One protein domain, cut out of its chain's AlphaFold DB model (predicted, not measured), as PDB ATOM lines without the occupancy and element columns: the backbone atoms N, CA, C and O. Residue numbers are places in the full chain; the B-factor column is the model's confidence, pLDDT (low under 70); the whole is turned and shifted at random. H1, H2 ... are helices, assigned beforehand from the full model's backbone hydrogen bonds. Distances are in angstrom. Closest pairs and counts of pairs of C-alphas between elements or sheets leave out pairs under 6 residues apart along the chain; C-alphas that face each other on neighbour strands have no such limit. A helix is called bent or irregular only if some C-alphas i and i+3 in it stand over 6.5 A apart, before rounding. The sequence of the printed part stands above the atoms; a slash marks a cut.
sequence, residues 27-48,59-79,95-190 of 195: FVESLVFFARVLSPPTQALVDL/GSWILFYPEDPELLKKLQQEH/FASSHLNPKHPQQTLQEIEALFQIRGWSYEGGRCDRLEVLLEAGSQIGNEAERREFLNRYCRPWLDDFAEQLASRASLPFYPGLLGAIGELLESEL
ATOM      1  N   PHE A  27     -49.069 -20.898  -5.912       88.94
ATOM      2  CA  PHE A  27     -49.648 -19.956  -4.969       88.94
ATOM      3  C   PHE A  27     -49.070 -20.091  -3.550       88.94
ATOM      4  O   PHE A  27     -48.657 -19.105  -2.937       88.94
ATOM      5  N   VAL A  28     -48.991 -21.314  -3.020       91.75
ATOM      6  CA  VAL A  28     -48.436 -21.599  -1.687       91.75
ATOM      7  C   VAL A  28     -46.946 -21.260  -1.638       91.75
ATOM      8  O   VAL A  28     -46.499 -20.657  -0.661       91.75
ATOM      9  N   GLU A  29     -46.183 -21.578  -2.689       89.75
ATOM     10  CA  GLU A  29     -44.777 -21.162  -2.788       89.75
ATOM     11  C   GLU A  29     -44.645 -19.634  -2.774       89.75
ATOM     12  O   GLU A  29     -43.792 -19.089  -2.067       89.75
ATOM     13  N   SER A  30     -45.544 -18.932  -3.470       91.06
ATOM     14  CA  SER A  30     -45.584 -17.468  -3.498       91.06
ATOM     15  C   SER A  30     -45.909 -16.863  -2.127       91.06
ATOM     16  O   SER A  30     -45.273 -15.886  -1.726       91.06
ATOM     17  N   LEU A  31     -46.832 -17.455  -1.357       93.81
ATOM     18  CA  LEU A  31     -47.124 -17.022   0.018       93.81
ATOM     19  C   LEU A  31     -45.892 -17.135   0.926       93.81
ATOM     20  O   LEU A  31     -45.553 -16.178   1.627       93.81
ATOM     21  N   VAL A  32     -45.203 -18.281   0.891       92.06
ATOM     22  CA  VAL A  32     -43.976 -18.513   1.674       92.06
ATOM     23  C   VAL A  32     -42.888 -17.522   1.267       92.06
ATOM     24  O   VAL A  32     -42.211 -16.939   2.119       92.06
ATOM     25  N   PHE A  33     -42.726 -17.307  -0.037       90.06
ATOM     26  CA  PHE A  33     -41.773 -16.348  -0.568       90.06
ATOM     27  C   PHE A  33     -42.065 -14.931  -0.051       90.06
ATOM     28  O   PHE A  33     -41.185 -14.301   0.538       90.06
ATOM     29  N   PHE A  34     -43.300 -14.444  -0.180       91.81
ATOM     30  CA  PHE A  34     -43.663 -13.098   0.261       91.81
ATOM     31  C   PHE A  34     -43.562 -12.911   1.780       91.81
ATOM     32  O   PHE A  34     -43.049 -11.880   2.226       91.81
ATOM     33  N   ALA A  35     -43.942 -13.914   2.578       92.81
ATOM     34  CA  ALA A  35     -43.731 -13.908   4.028       92.81
ATOM     35  C   ALA A  35     -42.244 -13.716   4.383       92.81
ATOM     36  O   ALA A  35     -41.870 -12.877   5.214       92.81
ATOM     37  N   ARG A  36     -41.358 -14.435   3.685       89.94
ATOM     38  CA  ARG A  36     -39.909 -14.333   3.882       89.94
ATOM     39  C   ARG A  36     -39.341 -12.977   3.457       89.94
ATOM     40  O   ARG A  36     -38.412 -12.490   4.096       89.94
ATOM     41  N   VAL A  37     -39.867 -12.372   2.394       89.25
ATOM     42  CA  VAL A  37     -39.389 -11.076   1.880       89.25
ATOM     43  C   VAL A  37     -39.844  -9.905   2.765       89.25
ATOM     44  O   VAL A  37     -39.107  -8.930   2.914       89.25
ATOM     45  N   LEU A  38     -41.028 -10.002   3.383       90.56
ATOM     46  CA  LEU A  38     -41.536  -9.017   4.350       90.56
ATOM     47  C   LEU A  38     -40.827  -9.076   5.716       90.56
ATOM     48  O   LEU A  38     -40.768  -8.073   6.438       90.56
ATOM     49  N   SER A  39     -40.275 -10.237   6.068       89.69
ATOM     50  CA  SER A  39     -39.481 -10.428   7.285       89.69
ATOM     51  C   SER A  39     -38.212  -9.549   7.299       89.69
ATOM     52  O   SER A  39     -37.773  -9.076   6.246       89.69
ATOM     53  N   PRO A  40     -37.587  -9.308   8.474       90.50
ATOM     54  CA  PRO A  40     -36.355  -8.526   8.569       90.50
ATOM     55  C   PRO A  40     -35.294  -8.961   7.537       90.50
ATOM     56  O   PRO A  40     -34.923 -10.139   7.508       90.50
ATOM     57  N   PRO A  41     -34.776  -8.043   6.696       90.88
ATOM     58  CA  PRO A  41     -33.877  -8.412   5.609       90.88
ATOM     59  C   PRO A  41     -32.571  -9.048   6.095       90.88
ATOM     60  O   PRO A  41     -31.894  -8.541   6.996       90.88
ATOM     61  N   THR A  42     -32.178 -10.141   5.437       91.50
ATOM     62  CA  THR A  42     -30.937 -10.888   5.694       91.50
ATOM     63  C   THR A  42     -30.087 -10.993   4.430       91.50
ATOM     64  O   THR A  42     -30.583 -10.791   3.321       91.50
ATOM     65  N   GLN A  43     -28.809 -11.362   4.573       89.06
ATOM     66  CA  GLN A  43     -27.952 -11.621   3.411       89.06
ATOM     67  C   GLN A  43     -28.533 -12.726   2.517       89.06
ATOM     68  O   GLN A  43     -28.569 -12.569   1.305       89.06
ATOM     69  N   ALA A  44     -29.093 -13.783   3.116       87.94
ATOM     70  CA  ALA A  44     -29.730 -14.868   2.373       87.94
ATOM     71  C   ALA A  44     -30.930 -14.396   1.534       87.94
ATOM     72  O   ALA A  44     -31.161 -14.931   0.455       87.94
ATOM     73  N   LEU A  45     -31.692 -13.402   2.010       85.44
ATOM     74  CA  LEU A  45     -32.755 -12.780   1.217       85.44
ATOM     75  C   LEU A  45     -32.166 -11.998   0.037       85.44
ATOM     76  O   LEU A  45     -32.633 -12.150  -1.080       85.44
ATOM     77  N   VAL A  46     -31.128 -11.190   0.258       85.56
ATOM     78  CA  VAL A  46     -30.480 -10.437  -0.830       85.56
ATOM     79  C   VAL A  46     -29.899 -11.372  -1.892       85.56
ATOM     80  O   VAL A  46     -30.044 -11.109  -3.084       85.56
ATOM     81  N   ASP A  47     -29.290 -12.477  -1.472       84.38
ATOM     82  CA  ASP A  47     -28.765 -13.488  -2.386       84.38
ATOM     83  C   ASP A  47     -29.896 -14.172  -3.170       84.38
ATOM     84  O   ASP A  47     -29.749 -14.391  -4.370       84.38
ATOM     85  N   LEU A  48     -31.038 -14.456  -2.531       80.31
ATOM     86  CA  LEU A  48     -32.235 -14.971  -3.204       80.31
ATOM     87  C   LEU A  48     -32.725 -13.987  -4.281       80.31
ATOM     88  O   LEU A  48     -32.854 -14.361  -5.439       80.31
ATOM     89  N   GLY A  59     -41.604  -9.581 -11.005       59.38
ATOM     90  CA  GLY A  59     -40.295  -9.171 -10.488       59.38
ATOM     91  C   GLY A  59     -39.973  -7.676 -10.606       59.38
ATOM     92  O   GLY A  59     -38.884  -7.261 -10.206       59.38
ATOM     93  N   SER A  60     -40.884  -6.839 -11.119       62.34
ATOM     94  CA  SER A  60     -40.609  -5.421 -11.410       62.34
ATOM     95  C   SER A  60     -40.260  -4.590 -10.172       62.34
ATOM     96  O   SER A  60     -39.484  -3.636 -10.249       62.34
ATOM     97  N   TRP A  61     -40.751  -5.006  -9.008       66.56
ATOM     98  CA  TRP A  61     -40.477  -4.412  -7.702       66.56
ATOM     99  C   TRP A  61     -39.060  -4.714  -7.168       66.56
ATOM    100  O   TRP A  61     -38.579  -4.019  -6.269       66.56
ATOM    101  N   ILE A  62     -38.349  -5.684  -7.760       66.06
ATOM    102  CA  ILE A  62     -36.952  -6.047  -7.436       66.06
ATOM    103  C   ILE A  62     -35.941  -5.351  -8.356       66.06
ATOM    104  O   ILE A  62     -34.772  -5.202  -7.988       66.06
ATOM    105  N   LEU A  63     -36.381  -4.845  -9.514       56.09
ATOM    106  CA  LEU A  63     -35.519  -4.352 -10.601       56.09
ATOM    107  C   LEU A  63     -34.638  -3.135 -10.267       56.09
ATOM    108  O   LEU A  63     -33.862  -2.692 -11.111       56.09
ATOM    109  N   PHE A  64     -34.703  -2.592  -9.055       58.31
ATOM    110  CA  PHE A  64     -33.986  -1.370  -8.703       58.31
ATOM    111  C   PHE A  64     -32.592  -1.577  -8.090       58.31
ATOM    112  O   PHE A  64     -31.887  -0.583  -7.921       58.31
ATOM    113  N   TYR A  65     -32.158  -2.807  -7.762       61.03
ATOM    114  CA  TYR A  65     -30.959  -2.977  -6.918       61.03
ATOM    115  C   TYR A  65     -29.988  -4.163  -7.146       61.03
ATOM    116  O   TYR A  65     -29.148  -4.367  -6.264       61.03
ATOM    117  N   PRO A  66     -29.994  -4.948  -8.247       61.16
ATOM    118  CA  PRO A  66     -29.168  -6.166  -8.312       61.16
ATOM    119  C   PRO A  66     -27.663  -5.906  -8.087       61.16
ATOM    120  O   PRO A  66     -26.999  -6.686  -7.402       61.16
ATOM    121  N   GLU A  67     -27.165  -4.750  -8.531       70.44
ATOM    122  CA  GLU A  67     -25.746  -4.365  -8.480       70.44
ATOM    123  C   GLU A  67     -25.356  -3.484  -7.276       70.44
ATOM    124  O   GLU A  67     -24.206  -3.063  -7.169       70.44
ATOM    125  N   ASP A  68     -26.281  -3.159  -6.362       79.38
ATOM    126  CA  ASP A  68     -25.971  -2.271  -5.233       79.38
ATOM    127  C   ASP A  68     -25.278  -3.044  -4.090       79.38
ATOM    128  O   ASP A  68     -25.919  -3.882  -3.442       79.38
ATOM    129  N   PRO A  69     -23.985  -2.791  -3.793       83.12
ATOM    130  CA  PRO A  69     -23.272  -3.496  -2.730       83.12
ATOM    131  C   PRO A  69     -23.818  -3.180  -1.329       83.12
ATOM    132  O   PRO A  69     -23.655  -3.991  -0.421       83.12
ATOM    133  N   GLU A  70     -24.509  -2.050  -1.148       88.38
ATOM    134  CA  GLU A  70     -25.098  -1.633   0.131       88.38
ATOM    135  C   GLU A  70     -26.587  -2.013   0.246       88.38
ATOM    136  O   GLU A  70     -27.260  -1.576   1.184       88.38
ATOM    137  N   LEU A  71     -27.124  -2.827  -0.674       85.69
ATOM    138  CA  LEU A  71     -28.552  -3.163  -0.719       85.69
ATOM    139  C   LEU A  71     -29.077  -3.712   0.610       85.69
ATOM    140  O   LEU A  71     -30.086  -3.221   1.113       85.69
ATOM    141  N   LEU A  72     -28.383  -4.688   1.207       90.62
ATOM    142  CA  LEU A  72     -28.799  -5.275   2.485       90.62
ATOM    143  C   LEU A  72     -28.989  -4.192   3.550       90.62
ATOM    144  O   LEU A  72     -30.016  -4.136   4.217       90.62
ATOM    145  N   LYS A  73     -28.005  -3.301   3.675       92.25
ATOM    146  CA  LYS A  73     -28.024  -2.221   4.656       92.25
ATOM    147  C   LYS A  73     -29.157  -1.237   4.380       92.25
ATOM    148  O   LYS A  73     -29.839  -0.846   5.321       92.25
ATOM    149  N   LYS A  74     -29.389  -0.864   3.115       91.06
ATOM    150  CA  LYS A  74     -30.508   0.010   2.725       91.06
ATOM    151  C   LYS A  74     -31.855  -0.617   3.075       91.06
ATOM    152  O   LYS A  74     -32.686   0.051   3.684       91.06
ATOM    153  N   LEU A  75     -32.048  -1.900   2.763       90.31
ATOM    154  CA  LEU A  75     -33.272  -2.626   3.107       90.31
ATOM    155  C   LEU A  75     -33.450  -2.753   4.621       90.31
ATOM    156  O   LEU A  75     -34.541  -2.514   5.113       90.31
ATOM    157  N   GLN A  76     -32.399  -3.064   5.382       92.88
ATOM    158  CA  GLN A  76     -32.479  -3.148   6.845       92.88
ATOM    159  C   GLN A  76     -32.806  -1.800   7.493       92.88
ATOM    160  O   GLN A  76     -33.617  -1.743   8.420       92.88
ATOM    161  N   GLN A  77     -32.197  -0.713   7.012       92.62
ATOM    162  CA  GLN A  77     -32.496   0.644   7.471       92.62
ATOM    163  C   GLN A  77     -33.951   1.008   7.180       92.62
ATOM    164  O   GLN A  77     -34.642   1.514   8.062       92.62
ATOM    165  N   GLU A  78     -34.423   0.704   5.974       90.81
ATOM    166  CA  GLU A  78     -35.792   0.982   5.560       90.81
ATOM    167  C   GLU A  78     -36.815   0.115   6.312       90.81
ATOM    168  O   GLU A  78     -37.803   0.645   6.810       90.81
ATOM    169  N   HIS A  79     -36.549  -1.183   6.489       91.44
ATOM    170  CA  HIS A  79     -37.370  -2.099   7.292       91.44
ATOM    171  C   HIS A  79     -37.493  -1.614   8.730       91.44
ATOM    172  O   HIS A  79     -38.594  -1.491   9.266       91.44
ATOM    173  N   PHE A  95     -50.056  -4.697  11.231       93.75
ATOM    174  CA  PHE A  95     -50.909  -5.580  12.029       93.75
ATOM    175  C   PHE A  95     -52.355  -5.555  11.535       93.75
ATOM    176  O   PHE A  95     -52.989  -4.498  11.563       93.75
ATOM    177  N   ALA A  96     -52.921  -6.714  11.194       95.75
ATOM    178  CA  ALA A  96     -54.306  -6.832  10.734       95.75
ATOM    179  C   ALA A  96     -55.312  -6.243  11.740       95.75
ATOM    180  O   ALA A  96     -56.271  -5.576  11.348       95.75
ATOM    181  N   SER A  97     -55.065  -6.390  13.049       95.75
ATOM    182  CA  SER A  97     -55.920  -5.793  14.087       95.75
ATOM    183  C   SER A  97     -56.039  -4.271  14.014       95.75
ATOM    184  O   SER A  97     -57.074  -3.728  14.397       95.75
ATOM    185  N   SER A  98     -55.015  -3.568  13.520       93.38
ATOM    186  CA  SER A  98     -55.059  -2.111  13.358       93.38
ATOM    187  C   SER A  98     -56.005  -1.660  12.249       93.38
ATOM    188  O   SER A  98     -56.427  -0.506  12.270       93.38
ATOM    189  N   HIS A  99     -56.349  -2.550  11.316       94.38
ATOM    190  CA  HIS A  99     -57.122  -2.213  10.121       94.38
ATOM    191  C   HIS A  99     -58.513  -2.844  10.111       94.38
ATOM    192  O   HIS A  99     -59.485  -2.166   9.798       94.38
ATOM    193  N   LEU A 100     -58.632  -4.117  10.500       94.94
ATOM    194  CA  LEU A 100     -59.899  -4.858  10.441       94.94
ATOM    195  C   LEU A 100     -60.922  -4.363  11.470       94.94
ATOM    196  O   LEU A 100     -62.119  -4.308  11.194       94.94
ATOM    197  N   ASN A 101     -60.466  -3.994  12.670       93.12
ATOM    198  CA  ASN A 101     -61.326  -3.446  13.716       93.12
ATOM    199  C   ASN A 101     -60.585  -2.368  14.520       93.12
ATOM    200  O   ASN A 101     -60.230  -2.586  15.682       93.12
ATOM    201  N   PRO A 102     -60.372  -1.172  13.943       90.25
ATOM    202  CA  PRO A 102     -59.554  -0.128  14.562       90.25
ATOM    203  C   PRO A 102     -60.127   0.381  15.895       90.25
ATOM    204  O   PRO A 102     -59.396   0.935  16.712       90.25
ATOM    205  N   LYS A 103     -61.430   0.185  16.148       94.12
ATOM    206  CA  LYS A 103     -62.073   0.537  17.425       94.12
ATOM    207  C   LYS A 103     -61.804  -0.489  18.527       94.12
ATOM    208  O   LYS A 103     -61.834  -0.128  19.702       94.12
ATOM    209  N   HIS A 104     -61.552  -1.744  18.158       93.50
ATOM    210  CA  HIS A 104     -61.323  -2.849  19.088       93.50
ATOM    211  C   HIS A 104     -60.194  -3.784  18.607       93.50
ATOM    212  O   HIS A 104     -60.418  -4.987  18.456       93.50
ATOM    213  N   PRO A 105     -58.960  -3.279  18.409       93.56
ATOM    214  CA  PRO A 105     -57.873  -4.064  17.823       93.56
ATOM    215  C   PRO A 105     -57.505  -5.291  18.672       93.56
ATOM    216  O   PRO A 105     -57.152  -6.341  18.141       93.56
ATOM    217  N   GLN A 106     -57.652  -5.211  19.999       95.44
ATOM    218  CA  GLN A 106     -57.404  -6.351  20.888       95.44
ATOM    219  C   GLN A 106     -58.362  -7.522  20.640       95.44
ATOM    220  O   GLN A 106     -57.956  -8.661  20.837       95.44
ATOM    221  N   GLN A 107     -59.601  -7.274  20.201       96.38
ATOM    222  CA  GLN A 107     -60.548  -8.356  19.908       96.38
ATOM    223  C   GLN A 107     -60.114  -9.136  18.667       96.38
ATOM    224  O   GLN A 107     -60.056 -10.360  18.710       96.38
ATOM    225  N   THR A 108     -59.734  -8.434  17.595       96.19
ATOM    226  CA  THR A 108     -59.199  -9.068  16.382       96.19
ATOM    227  C   THR A 108     -57.903  -9.822  16.664       96.19
ATOM    228  O   THR A 108     -57.727 -10.932  16.175       96.19
ATOM    229  N   LEU A 109     -57.005  -9.261  17.482       96.44
ATOM    230  CA  LEU A 109     -55.782  -9.967  17.869       96.44
ATOM    231  C   LEU A 109     -56.100 -11.271  18.618       96.44
ATOM    232  O   LEU A 109     -55.590 -12.316  18.235       96.44
ATOM    233  N   GLN A 110     -56.976 -11.227  19.626       96.94
ATOM    234  CA  GLN A 110     -57.368 -12.411  20.404       96.94
ATOM    235  C   GLN A 110     -58.023 -13.496  19.543       96.94
ATOM    236  O   GLN A 110     -57.813 -14.684  19.775       96.94
ATOM    237  N   GLU A 111     -58.812 -13.097  18.547       96.94
ATOM    238  CA  GLU A 111     -59.414 -14.014  17.580       96.94
ATOM    239  C   GLU A 111     -58.348 -14.752  16.756       96.94
ATOM    240  O   GLU A 111     -58.393 -15.980  16.639       96.94
ATOM    241  N   ILE A 112     -57.354 -14.023  16.240       97.31
ATOM    242  CA  ILE A 112     -56.243 -14.605  15.477       97.31
ATOM    243  C   ILE A 112     -55.371 -15.486  16.390       97.31
ATOM    244  O   ILE A 112     -55.020 -16.600  16.005       97.31
ATOM    245  N   GLU A 113     -55.074 -15.052  17.617       97.06
ATOM    246  CA  GLU A 113     -54.324 -15.846  18.604       97.06
ATOM    247  C   GLU A 113     -55.026 -17.175  18.920       97.06
ATOM    248  O   GLU A 113     -54.383 -18.229  18.942       97.06
ATOM    249  N   ALA A 114     -56.349 -17.149  19.110       96.81
ATOM    250  CA  ALA A 114     -57.142 -18.352  19.343       96.81
ATOM    251  C   ALA A 114     -57.084 -19.312  18.146       96.81
ATOM    252  O   ALA A 114     -56.949 -20.523  18.334       96.81
ATOM    253  N   LEU A 115     -57.130 -18.788  16.917       96.38
ATOM    254  CA  LEU A 115     -56.984 -19.599  15.710       96.38
ATOM    255  C   LEU A 115     -55.606 -20.275  15.642       96.38
ATOM    256  O   LEU A 115     -55.538 -21.485  15.422       96.38
ATOM    257  N   PHE A 116     -54.522 -19.532  15.887       96.62
ATOM    258  CA  PHE A 116     -53.166 -20.093  15.938       96.62
ATOM    259  C   PHE A 116     -53.054 -21.199  16.992       96.62
ATOM    260  O   PHE A 116     -52.506 -22.266  16.710       96.62
ATOM    261  N   GLN A 117     -53.638 -20.990  18.175       96.06
ATOM    262  CA  GLN A 117     -53.658 -21.989  19.241       96.06
ATOM    263  C   GLN A 117     -54.413 -23.263  18.831       96.06
ATOM    264  O   GLN A 117     -53.917 -24.363  19.067       96.06
ATOM    265  N   ILE A 118     -55.589 -23.132  18.206       96.56
ATOM    266  CA  ILE A 118     -56.398 -24.272  17.739       96.56
ATOM    267  C   ILE A 118     -55.651 -25.078  16.672       96.56
ATOM    268  O   ILE A 118     -55.718 -26.307  16.667       96.56
ATOM    269  N   ARG A 119     -54.932 -24.397  15.774       94.69
ATOM    270  CA  ARG A 119     -54.163 -25.027  14.691       94.69
ATOM    271  C   ARG A 119     -52.794 -25.550  15.133       94.69
ATOM    272  O   ARG A 119     -52.168 -26.290  14.381       94.69
ATOM    273  N   GLY A 120     -52.336 -25.193  16.334       95.12
ATOM    274  CA  GLY A 120     -50.999 -25.537  16.821       95.12
ATOM    275  C   GLY A 120     -49.877 -24.819  16.066       95.12
ATOM    276  O   GLY A 120     -48.754 -25.317  16.033       95.12
ATOM    277  N   TRP A 121     -50.174 -23.674  15.448       94.62
ATOM    278  CA  TRP A 121     -49.188 -22.881  14.723       94.62
ATOM    279  C   TRP A 121     -48.330 -22.057  15.677       94.62
ATOM    280  O   TRP A 121     -48.819 -21.470  16.644       94.62
ATOM    281  N   SER A 122     -47.040 -21.980  15.367       89.69
ATOM    282  CA  SER A 122     -46.086 -21.096  16.031       89.69
ATOM    283  C   SER A 122     -45.776 -19.890  15.154       89.69
ATOM    284  O   SER A 122     -45.827 -19.980  13.932       89.69
ATOM    285  N   TYR A 123     -45.398 -18.782  15.783       88.69
ATOM    286  CA  TYR A 123     -44.899 -17.592  15.104       88.69
ATOM    287  C   TYR A 123     -43.720 -17.003  15.878       88.69
ATOM    288  O   TYR A 123     -43.662 -17.079  17.108       88.69
ATOM    289  N   GLU A 124     -42.786 -16.397  15.154       79.19
ATOM    290  CA  GLU A 124     -41.664 -15.652  15.723       79.19
ATOM    291  C   GLU A 124     -41.908 -14.139  15.587       79.19
ATOM    292  O   GLU A 124     -42.796 -13.691  14.867       79.19
ATOM    293  N   GLY A 125     -41.156 -13.309  16.317       67.81
ATOM    294  CA  GLY A 125     -41.248 -11.847  16.156       67.81
ATOM    295  C   GLY A 125     -42.424 -11.163  16.869       67.81
ATOM    296  O   GLY A 125     -42.642  -9.965  16.694       67.81
ATOM    297  N   GLY A 126     -43.143 -11.886  17.733       75.81
ATOM    298  CA  GLY A 126     -43.915 -11.313  18.843       75.81
ATOM    299  C   GLY A 126     -45.419 -11.129  18.637       75.81
ATOM    300  O   GLY A 126     -46.118 -11.032  19.641       75.81
ATOM    301  N   ARG A 127     -45.948 -11.112  17.403       89.62
ATOM    302  CA  ARG A 127     -47.403 -11.017  17.154       89.62
ATOM    303  C   ARG A 127     -47.850 -11.834  15.943       89.62
ATOM    304  O   ARG A 127     -47.256 -11.708  14.877       89.62
ATOM    305  N   CYS A 128     -48.932 -12.597  16.102       93.94
ATOM    306  CA  CYS A 128     -49.483 -13.479  15.066       93.94
ATOM    307  C   CYS A 128     -50.282 -12.772  13.966       93.94
ATOM    308  O   CYS A 128     -50.558 -13.373  12.936       93.94
ATOM    309  N   ASP A 129     -50.674 -11.513  14.172       96.19
ATOM    310  CA  ASP A 129     -51.484 -10.747  13.221       96.19
ATOM    311  C   ASP A 129     -50.655  -9.835  12.304       96.19
ATOM    312  O   ASP A 129     -51.201  -8.933  11.671       96.19
ATOM    313  N   ARG A 130     -49.335 -10.043  12.252       94.94
ATOM    314  CA  ARG A 130     -48.446  -9.404  11.275       94.94
ATOM    315  C   ARG A 130     -48.674 -10.005   9.889       94.94
ATOM    316  O   ARG A 130     -48.830 -11.219   9.788       94.94
ATOM    317  N   LEU A 131     -48.648  -9.188   8.833       95.62
ATOM    318  CA  LEU A 131     -48.913  -9.656   7.464       95.62
ATOM    319  C   LEU A 131     -48.054 -10.863   7.071       95.62
ATOM    320  O   LEU A 131     -48.589 -11.852   6.585       95.62
ATOM    321  N   GLU A 132     -46.745 -10.820   7.316       94.69
ATOM    322  CA  GLU A 132     -45.846 -11.924   6.974       94.69
ATOM    323  C   GLU A 132     -46.195 -13.225   7.705       94.69
ATOM    324  O   GLU A 132     -46.148 -14.297   7.109       94.69
ATOM    325  N   VAL A 133     -46.629 -13.122   8.963       96.56
ATOM    326  CA  VAL A 133     -47.028 -14.272   9.781       96.56
ATOM    327  C   VAL A 133     -48.359 -14.842   9.291       96.56
ATOM    328  O   VAL A 133     -48.541 -16.057   9.261       96.56
ATOM    329  N   LEU A 134     -49.285 -13.983   8.859       97.38
ATOM    330  CA  LEU A 134     -50.551 -14.414   8.270       97.38
ATOM    331  C   LEU A 134     -50.339 -15.093   6.909       97.38
ATOM    332  O   LEU A 134     -50.962 -16.118   6.651       97.38
ATOM    333  N   LEU A 135     -49.439 -14.591   6.056       96.75
ATOM    334  CA  LEU A 135     -49.104 -15.243   4.782       96.75
ATOM    335  C   LEU A 135     -48.471 -16.626   5.005       96.75
ATOM    336  O   LEU A 135     -48.876 -17.601   4.368       96.75
ATOM    337  N   GLU A 136     -47.540 -16.738   5.957       95.50
ATOM    338  CA  GLU A 136     -46.947 -18.020   6.346       95.50
ATOM    339  C   GLU A 136     -47.997 -18.980   6.926       95.50
ATOM    340  O   GLU A 136     -48.029 -20.153   6.552       95.50
ATOM    341  N   ALA A 137     -48.913 -18.504   7.772       96.50
ATOM    342  CA  ALA A 137     -50.018 -19.321   8.273       96.50
ATOM    343  C   ALA A 137     -50.953 -19.782   7.142       96.50
ATOM    344  O   ALA A 137     -51.325 -20.954   7.093       96.50
ATOM    345  N   GLY A 138     -51.269 -18.901   6.189       95.81
ATOM    346  CA  GLY A 138     -52.050 -19.225   4.996       95.81
ATOM    347  C   GLY A 138     -51.411 -20.337   4.158       95.81
ATOM    348  O   GLY A 138     -52.110 -21.250   3.721       95.81
ATOM    349  N   SER A 139     -50.082 -20.327   4.009       95.19
ATOM    350  CA  SER A 139     -49.350 -21.388   3.297       95.19
ATOM    351  C   SER A 139     -49.402 -22.759   3.986       95.19
ATOM    352  O   SER A 139     -49.231 -23.785   3.333       95.19
ATOM    353  N   GLN A 140     -49.679 -22.801   5.294       95.06
ATOM    354  CA  GLN A 140     -49.806 -24.047   6.059       95.06
ATOM    355  C   GLN A 140     -51.208 -24.669   5.959       95.06
ATOM    356  O   GLN A 140     -51.420 -25.794   6.423       95.06
ATOM    357  N   ILE A 141     -52.182 -23.968   5.367       94.56
ATOM    358  CA  ILE A 141     -53.545 -24.474   5.192       94.56
ATOM    359  C   ILE A 141     -53.607 -25.347   3.933       94.56
ATOM    360  O   ILE A 141     -53.604 -24.860   2.802       94.56
ATOM    361  N   GLY A 142     -53.700 -26.664   4.138       91.12
ATOM    362  CA  GLY A 142     -53.755 -27.642   3.046       91.12
ATOM    363  C   GLY A 142     -55.092 -27.699   2.296       91.12
ATOM    364  O   GLY A 142     -55.137 -28.227   1.186       91.12
ATOM    365  N   ASN A 143     -56.179 -27.186   2.881       92.75
ATOM    366  CA  ASN A 143     -57.480 -27.080   2.220       92.75
ATOM    367  C   ASN A 143     -57.612 -25.715   1.524       92.75
ATOM    368  O   ASN A 143     -57.542 -24.679   2.174       92.75
ATOM    369  N   GLU A 144     -57.828 -25.723   0.212       91.62
ATOM    370  CA  GLU A 144     -57.884 -24.511  -0.614       91.62
ATOM    371  C   GLU A 144     -59.006 -23.546  -0.208       91.62
ATOM    372  O   GLU A 144     -58.741 -22.371   0.017       91.62
ATOM    373  N   ALA A 145     -60.235 -24.035  -0.018       91.94
ATOM    374  CA  ALA A 145     -61.361 -23.193   0.392       91.94
ATOM    375  C   ALA A 145     -61.128 -22.555   1.775       91.94
ATOM    376  O   ALA A 145     -61.385 -21.373   1.982       91.94
ATOM    377  N   GLU A 146     -60.580 -23.320   2.723       94.44
ATOM    378  CA  GLU A 146     -60.214 -22.815   4.050       94.44
ATOM    379  C   GLU A 146     -59.079 -21.782   3.982       94.44
ATOM    380  O   GLU A 146     -59.079 -20.811   4.740       94.44
ATOM    381  N   ARG A 147     -58.117 -21.972   3.072       95.12
ATOM    382  CA  ARG A 147     -57.027 -21.024   2.827       95.12
ATOM    383  C   ARG A 147     -57.558 -19.723   2.240       95.12
ATOM    384  O   ARG A 147     -57.206 -18.657   2.740       95.12
ATOM    385  N   ARG A 148     -58.423 -19.805   1.227       94.06
ATOM    386  CA  ARG A 148     -59.081 -18.646   0.610       94.06
ATOM    387  C   ARG A 148     -59.888 -17.864   1.639       94.06
ATOM    388  O   ARG A 148     -59.661 -16.668   1.785       94.06
ATOM    389  N   GLU A 149     -60.720 -18.536   2.434       95.56
ATOM    390  CA  GLU A 149     -61.474 -17.898   3.522       95.56
ATOM    391  C   GLU A 149     -60.543 -17.206   4.530       95.56
ATOM    392  O   GLU A 149     -60.763 -16.053   4.901       95.56
ATOM    393  N   PHE A 150     -59.457 -17.867   4.943       96.94
ATOM    394  CA  PHE A 150     -58.474 -17.274   5.850       96.94
ATOM    395  C   PHE A 150     -57.840 -16.000   5.263       96.94
ATOM    396  O   PHE A 150     -57.782 -14.970   5.940       96.94
ATOM    397  N   LEU A 151     -57.383 -16.046   4.010       97.00
ATOM    398  CA  LEU A 151     -56.722 -14.918   3.348       97.00
ATOM    399  C   LEU A 151     -57.695 -13.768   3.066       97.00
ATOM    400  O   LEU A 151     -57.342 -12.604   3.274       97.00
ATOM    401  N   ASN A 152     -58.926 -14.083   2.662       96.06
ATOM    402  CA  ASN A 152     -59.987 -13.107   2.432       96.06
ATOM    403  C   ASN A 152     -60.436 -12.431   3.735       96.06
ATOM    404  O   ASN A 152     -60.796 -11.260   3.738       96.06
ATOM    405  N   ARG A 153     -60.374 -13.141   4.864       96.19
ATOM    406  CA  ARG A 153     -60.743 -12.595   6.173       96.19
ATOM    407  C   ARG A 153     -59.635 -11.768   6.816       96.19
ATOM    408  O   ARG A 153     -59.920 -10.707   7.370       96.19
ATOM    409  N   TYR A 154     -58.390 -12.249   6.784       97.06
ATOM    410  CA  TYR A 154     -57.311 -11.686   7.606       97.06
ATOM    411  C   TYR A 154     -56.229 -10.928   6.829       97.06
ATOM    412  O   TYR A 154     -55.532 -10.119   7.443       97.06
ATOM    413  N   CYS A 155     -56.094 -11.124   5.514       96.44
ATOM    414  CA  CYS A 155     -55.037 -10.491   4.710       96.44
ATOM    415  C   CYS A 155     -55.585  -9.453   3.724       96.44
ATOM    416  O   CYS A 155     -55.214  -8.284   3.787       96.44
ATOM    417  N   ARG A 156     -56.481  -9.857   2.816       95.38
ATOM    418  CA  ARG A 156     -56.934  -9.027   1.686       95.38
ATOM    419  C   ARG A 156     -57.632  -7.706   2.063       95.38
ATOM    420  O   ARG A 156     -57.339  -6.718   1.385       95.38
ATOM    421  N   PRO A 157     -58.518  -7.630   3.083       95.81
ATOM    422  CA  PRO A 157     -59.419  -6.481   3.256       95.81
ATOM    423  C   PRO A 157     -58.744  -5.139   3.526       95.81
ATOM    424  O   PRO A 157     -59.369  -4.098   3.367       95.81
ATOM    425  N   TRP A 158     -57.498  -5.160   3.987       94.88
ATOM    426  CA  TRP A 158     -56.769  -3.970   4.418       94.88
ATOM    427  C   TRP A 158     -55.473  -3.745   3.635       94.88
ATOM    428  O   TRP A 158     -54.755  -2.779   3.889       94.88
ATOM    429  N   LEU A 159     -55.156  -4.646   2.702       94.00
ATOM    430  CA  LEU A 159     -53.869  -4.661   2.024       94.00
ATOM    431  C   LEU A 159     -53.676  -3.441   1.115       94.00
ATOM    432  O   LEU A 159     -52.584  -2.879   1.107       94.00
ATOM    433  N   ASP A 160     -54.725  -2.997   0.419       92.06
ATOM    434  CA  ASP A 160     -54.660  -1.842  -0.490       92.06
ATOM    435  C   ASP A 160     -54.411  -0.540   0.285       92.06
ATOM    436  O   ASP A 160     -53.465   0.193  -0.010       92.06
ATOM    437  N   ASP A 161     -55.179  -0.308   1.355       91.38
ATOM    438  CA  ASP A 161     -54.998   0.842   2.248       91.38
ATOM    439  C   ASP A 161     -53.603   0.835   2.892       91.38
ATOM    440  O   ASP A 161     -52.963   1.880   3.047       91.38
ATOM    441  N   PHE A 162     -53.105  -0.343   3.277       92.69
ATOM    442  CA  PHE A 162     -51.760  -0.496   3.822       92.69
ATOM    443  C   PHE A 162     -50.680  -0.199   2.780       92.69
ATOM    444  O   PHE A 162     -49.726   0.522   3.086       92.69
ATOM    445  N   ALA A 163     -50.841  -0.699   1.554       90.94
ATOM    446  CA  ALA A 163     -49.928  -0.453   0.447       90.94
ATOM    447  C   ALA A 163     -49.865   1.036   0.082       90.94
ATOM    448  O   ALA A 163     -48.767   1.573  -0.073       90.94
ATOM    449  N   GLU A 164     -51.006   1.727   0.026       90.50
ATOM    450  CA  GLU A 164     -51.070   3.167  -0.247       90.50
ATOM    451  C   GLU A 164     -50.369   3.979   0.850       90.50
ATOM    452  O   GLU A 164     -49.512   4.831   0.573       90.50
ATOM    453  N   GLN A 165     -50.669   3.680   2.117       89.75
ATOM    454  CA  GLN A 165     -50.006   4.348   3.232       89.75
ATOM    455  C   GLN A 165     -48.496   4.099   3.202       89.75
ATOM    456  O   GLN A 165     -47.721   5.036   3.411       89.75
ATOM    457  N   LEU A 166     -48.056   2.875   2.897       89.94
ATOM    458  CA  LEU A 166     -46.638   2.547   2.802       89.94
ATOM    459  C   LEU A 166     -45.964   3.259   1.631       89.94
ATOM    460  O   LEU A 166     -44.881   3.811   1.814       89.94
ATOM    461  N   ALA A 167     -46.613   3.336   0.468       90.00
ATOM    462  CA  ALA A 167     -46.115   4.060  -0.699       90.00
ATOM    463  C   ALA A 167     -45.867   5.546  -0.400       90.00
ATOM    464  O   ALA A 167     -44.850   6.096  -0.816       90.00
ATOM    465  N   SER A 168     -46.735   6.181   0.395       89.50
ATOM    466  CA  SER A 168     -46.561   7.585   0.802       89.50
ATOM    467  C   SER A 168     -45.394   7.821   1.777       89.50
ATOM    468  O   SER A 168     -44.975   8.964   1.986       89.50
ATOM    469  N   ARG A 169     -44.876   6.757   2.406       88.81
ATOM    470  CA  ARG A 169     -43.859   6.825   3.469       88.81
ATOM    471  C   ARG A 169     -42.540   6.173   3.099       88.81
ATOM    472  O   ARG A 169     -41.540   6.469   3.759       88.81
ATOM    473  N   ALA A 170     -42.524   5.264   2.134       89.31
ATOM    474  CA  ALA A 170     -41.342   4.526   1.731       89.31
ATOM    475  C   ALA A 170     -40.348   5.441   1.000       89.31
ATOM    476  O   ALA A 170     -40.710   6.248   0.150       89.31
ATOM    477  N   SER A 171     -39.075   5.309   1.350       88.69
ATOM    478  CA  SER A 171     -37.947   5.946   0.668       88.69
ATOM    479  C   SER A 171     -37.409   5.062  -0.458       88.69
ATOM    480  O   SER A 171     -36.701   5.548  -1.338       88.69
ATOM    481  N   LEU A 172     -37.733   3.764  -0.430       85.81
ATOM    482  CA  LEU A 172     -37.391   2.792  -1.463       85.81
ATOM    483  C   LEU A 172     -38.682   2.228  -2.085       85.81
ATOM    484  O   LEU A 172     -39.604   1.893  -1.344       85.81
ATOM    485  N   PRO A 173     -38.741   2.016  -3.414       84.94
ATOM    486  CA  PRO A 173     -39.900   1.410  -4.080       84.94
ATOM    487  C   PRO A 173     -40.102  -0.077  -3.734       84.94
ATOM    488  O   PRO A 173     -41.113  -0.654  -4.117       84.94
ATOM    489  N   PHE A 174     -39.161  -0.686  -3.003       86.69
ATOM    490  CA  PHE A 174     -39.143  -2.111  -2.680       86.69
ATOM    491  C   PHE A 174     -40.414  -2.580  -1.958       86.69
ATOM    492  O   PHE A 174     -41.123  -3.434  -2.476       86.69
ATOM    493  N   TYR A 175     -40.732  -2.018  -0.785       89.12
ATOM    494  CA  TYR A 175     -41.894  -2.473  -0.015       89.12
ATOM    495  C   TYR A 175     -43.248  -2.118  -0.653       89.12
ATOM    496  O   TYR A 175     -44.130  -2.972  -0.628       89.12
ATOM    497  N   PRO A 176     -43.444  -0.924  -1.250       88.12
ATOM    498  CA  PRO A 176     -44.666  -0.641  -2.003       88.12
ATOM    499  C   PRO A 176     -44.886  -1.616  -3.164       88.12
ATOM    500  O   PRO A 176     -45.985  -2.135  -3.324       88.12
ATOM    501  N   GLY A 177     -43.835  -1.910  -3.939       86.69
ATOM    502  CA  GLY A 177     -43.923  -2.870  -5.036       86.69
ATOM    503  C   GLY A 177     -44.197  -4.298  -4.553       86.69
ATOM    504  O   GLY A 177     -45.029  -4.988  -5.133       86.69
ATOM    505  N   LEU A 178     -43.566  -4.706  -3.448       89.12
ATOM    506  CA  LEU A 178     -43.822  -5.987  -2.785       89.12
ATOM    507  C   LEU A 178     -45.288  -6.128  -2.346       89.12
ATOM    508  O   LEU A 178     -45.897  -7.161  -2.603       89.12
ATOM    509  N   LEU A 179     -45.867  -5.107  -1.705       91.62
ATOM    510  CA  LEU A 179     -47.276  -5.146  -1.292       91.62
ATOM    511  C   LEU A 179     -48.233  -5.163  -2.486       91.62
ATOM    512  O   LEU A 179     -49.229  -5.878  -2.431       91.62
ATOM    513  N   GLY A 180     -47.912  -4.443  -3.566       89.50
ATOM    514  CA  GLY A 180     -48.669  -4.519  -4.817       89.50
ATOM    515  C   GLY A 180     -48.687  -5.937  -5.392       89.50
ATOM    516  O   GLY A 180     -49.754  -6.463  -5.688       89.50
ATOM    517  N   ALA A 181     -47.527  -6.599  -5.446       89.12
ATOM    518  CA  ALA A 181     -47.422  -7.978  -5.924       89.12
ATOM    519  C   ALA A 181     -48.191  -8.979  -5.037       89.12
ATOM    520  O   ALA A 181     -48.798  -9.917  -5.551       89.12
ATOM    521  N   ILE A 182     -48.207  -8.775  -3.714       92.56
ATOM    522  CA  ILE A 182     -49.040  -9.574  -2.799       92.56
ATOM    523  C   ILE A 182     -50.527  -9.320  -3.073       92.56
ATOM    524  O   ILE A 182     -51.308 -10.267  -3.086       92.56
ATOM    525  N   GLY A 183     -50.922  -8.065  -3.303       92.31
ATOM    526  CA  GLY A 183     -52.298  -7.697  -3.644       92.31
ATOM    527  C   GLY A 183     -52.790  -8.406  -4.900       92.31
ATOM    528  O   GLY A 183     -53.819  -9.075  -4.849       92.31
ATOM    529  N   GLU A 184     -52.008  -8.345  -5.979       89.94
ATOM    530  CA  GLU A 184     -52.295  -9.034  -7.244       89.94
ATOM    531  C   GLU A 184     -52.396 -10.556  -7.063       89.94
ATOM    532  O   GLU A 184     -53.327 -11.176  -7.578       89.94
ATOM    533  N   LEU A 185     -51.478 -11.161  -6.294       90.38
ATOM    534  CA  LEU A 185     -51.509 -12.594  -5.990       90.38
ATOM    535  C   LEU A 185     -52.814 -12.985  -5.278       90.38
ATOM    536  O   LEU A 185     -53.478 -13.941  -5.677       90.38
ATOM    537  N   LEU A 186     -53.171 -12.263  -4.211       92.81
ATOM    538  CA  LEU A 186     -54.366 -12.569  -3.425       92.81
ATOM    539  C   LEU A 186     -55.649 -12.300  -4.210       92.81
ATOM    540  O   LEU A 186     -56.613 -13.038  -4.059       92.81
ATOM    541  N   GLU A 187     -55.682 -11.263  -5.043       90.50
ATOM    542  CA  GLU A 187     -56.829 -10.985  -5.906       90.50
ATOM    543  C   GLU A 187     -57.034 -12.090  -6.943       90.50
ATOM    544  O   GLU A 187     -58.157 -12.566  -7.095       90.50
ATOM    545  N   SER A 188     -55.960 -12.555  -7.588       87.25
ATOM    546  CA  SER A 188     -56.036 -13.657  -8.551       87.25
ATOM    547  C   SER A 188     -56.571 -14.941  -7.913       87.25
ATOM    548  O   SER A 188     -57.462 -15.562  -8.479       87.25
ATOM    549  N   GLU A 189     -56.076 -15.321  -6.731       87.25
ATOM    550  CA  GLU A 189     -56.535 -16.530  -6.025       87.25
ATOM    551  C   GLU A 189     -58.003 -16.422  -5.584       87.25
ATOM    552  O   GLU A 189     -58.748 -17.398  -5.625       87.25
ATOM    553  N   LEU A 190     -58.437 -15.239  -5.137       85.38
ATOM    554  CA  LEU A 190     -59.790 -15.041  -4.607       85.38
ATOM    555  C   LEU A 190     -60.844 -14.805  -5.703       85.38
ATOM    556  O   LEU A 190     -62.026 -15.023  -5.451       85.38
TER     557      LEU A 190
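What this domain is: This is residues 27 to 48, 59 to 79 and 95 to 190 of the 195 residues of an uncharacterized protein of Deltaproteobacteria bacterium (UniProt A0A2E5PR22). Three helices, H1, H6 and H7, run side by side in alternating directions, with H6 between the other two, and the long helix H9 packs on H1 and reaches H7 with its last residues. H9 forms a helical hairpin with H8, while H2 and H3 make a small corner at one end of the longest axis and H4 with H5 lies at the other end. The printed part has 139 residues with nine named helices, H1 to H9 in that order along the chain, and no named strand; the class is all helix. The whole is compact, with a radius of gyration of the C-alphas of 15.3 A and spans of 44 by 33 by 28 A.

Where its parts are: H1 covers residues 27 to 38 and begins at C-alpha 27, (-49.648, -19.956, -4.969); it is 16.5 A long from first to last C-alpha. H2 is residues 43 to 48, where the first cut follows. Residues 59 to 70 hold no named element, and H3 is residues 71 to 79, 12.0 A long. After the second cut comes H4, residues 96 to 100. H5 is residues 105 to 119, 21.5 A long, beginning at C-alpha 105, (-57.873, -4.064, 17.823). H6 is residues 131 to 139, 12.5 A long, and H7 is residues 144 to 154, 15.2 A long. H8, residues 156 to 167, is 17.1 A long and irregular: C-alphas 157 and 160 are 7.6 A apart. H9, residues 174 to 190, is the longest at 24.4 A and ends at C-alpha 190, (-59.790, -15.041, -4.607).

How they stand to each other: H9 is the hub, touching three helices. It touches H8 at a shallow tilt of 19 degrees, opposite ways, a hairpin whose closest C-alphas are those of Ala 167 and Pro 176, 5.1 A apart. It touches H1 at a shallow tilt of 23 degrees, opposite ways, with the closest C-alphas, Phe 34 and Ile 182, 7.1 A apart. With residues 186 to 190 alone it touches H7, at a steep tilt of 47 degrees; the closest C-alphas, Arg 148 and Leu 190, are 6.4 A apart. H1 touches H6 at a shallow tilt of 24 degrees, opposite ways, and the closest C-alphas, Ala 35 and Glu 132, are 4.1 A apart. H6 and H7 form a hairpin at 13 degrees, with the closest C-alphas, Gly 138 and Arg 147, 5.7 A apart. Helix packing is mostly aligned, but only just: leaving out the short H4, of 5 residues, 4 of the 6 pairs of helices that touch are at a shallow tilt. H4 touches residues 105 to 109 of H5, the closest C-alphas being Ser 97 and Pro 105 at 4.6 A, and residues 157 to 158 of H8, with His 99 and Trp 158 at 6.0 A. H5 and H6 are apart, but only just: their closest C-alphas are 8.3 A apart. H2 and H3 only just touch, with 3 pairs of C-alphas within 8 A, the closest Val 46 and Leu 72 at 6.4 A, and stand about perpendicular at 73 degrees. H1 and H2 are close but not clearly touching, and H3 and H9 are near each other. Every O i to N i+4 pair is within hydrogen-bond range in H1 to H7 and H9; in H8 it is 6 of 8.

The domain as a whole: The C-alphas farthest apart, those of Glu 67 and Gln 107, are 45.1 A apart. Residues 49 to 58 are cut out, with 12.3 A between C-alphas 48 and 59, and residues 80 to 94, with 14.8 A between C-alphas 79 and 95. Of the links that are printed whole, the one from H5 to H6, 11 residues, is long. The mean pLDDT of the printed part is 89.8; residues 59 to 66 and residue 125 are under 70.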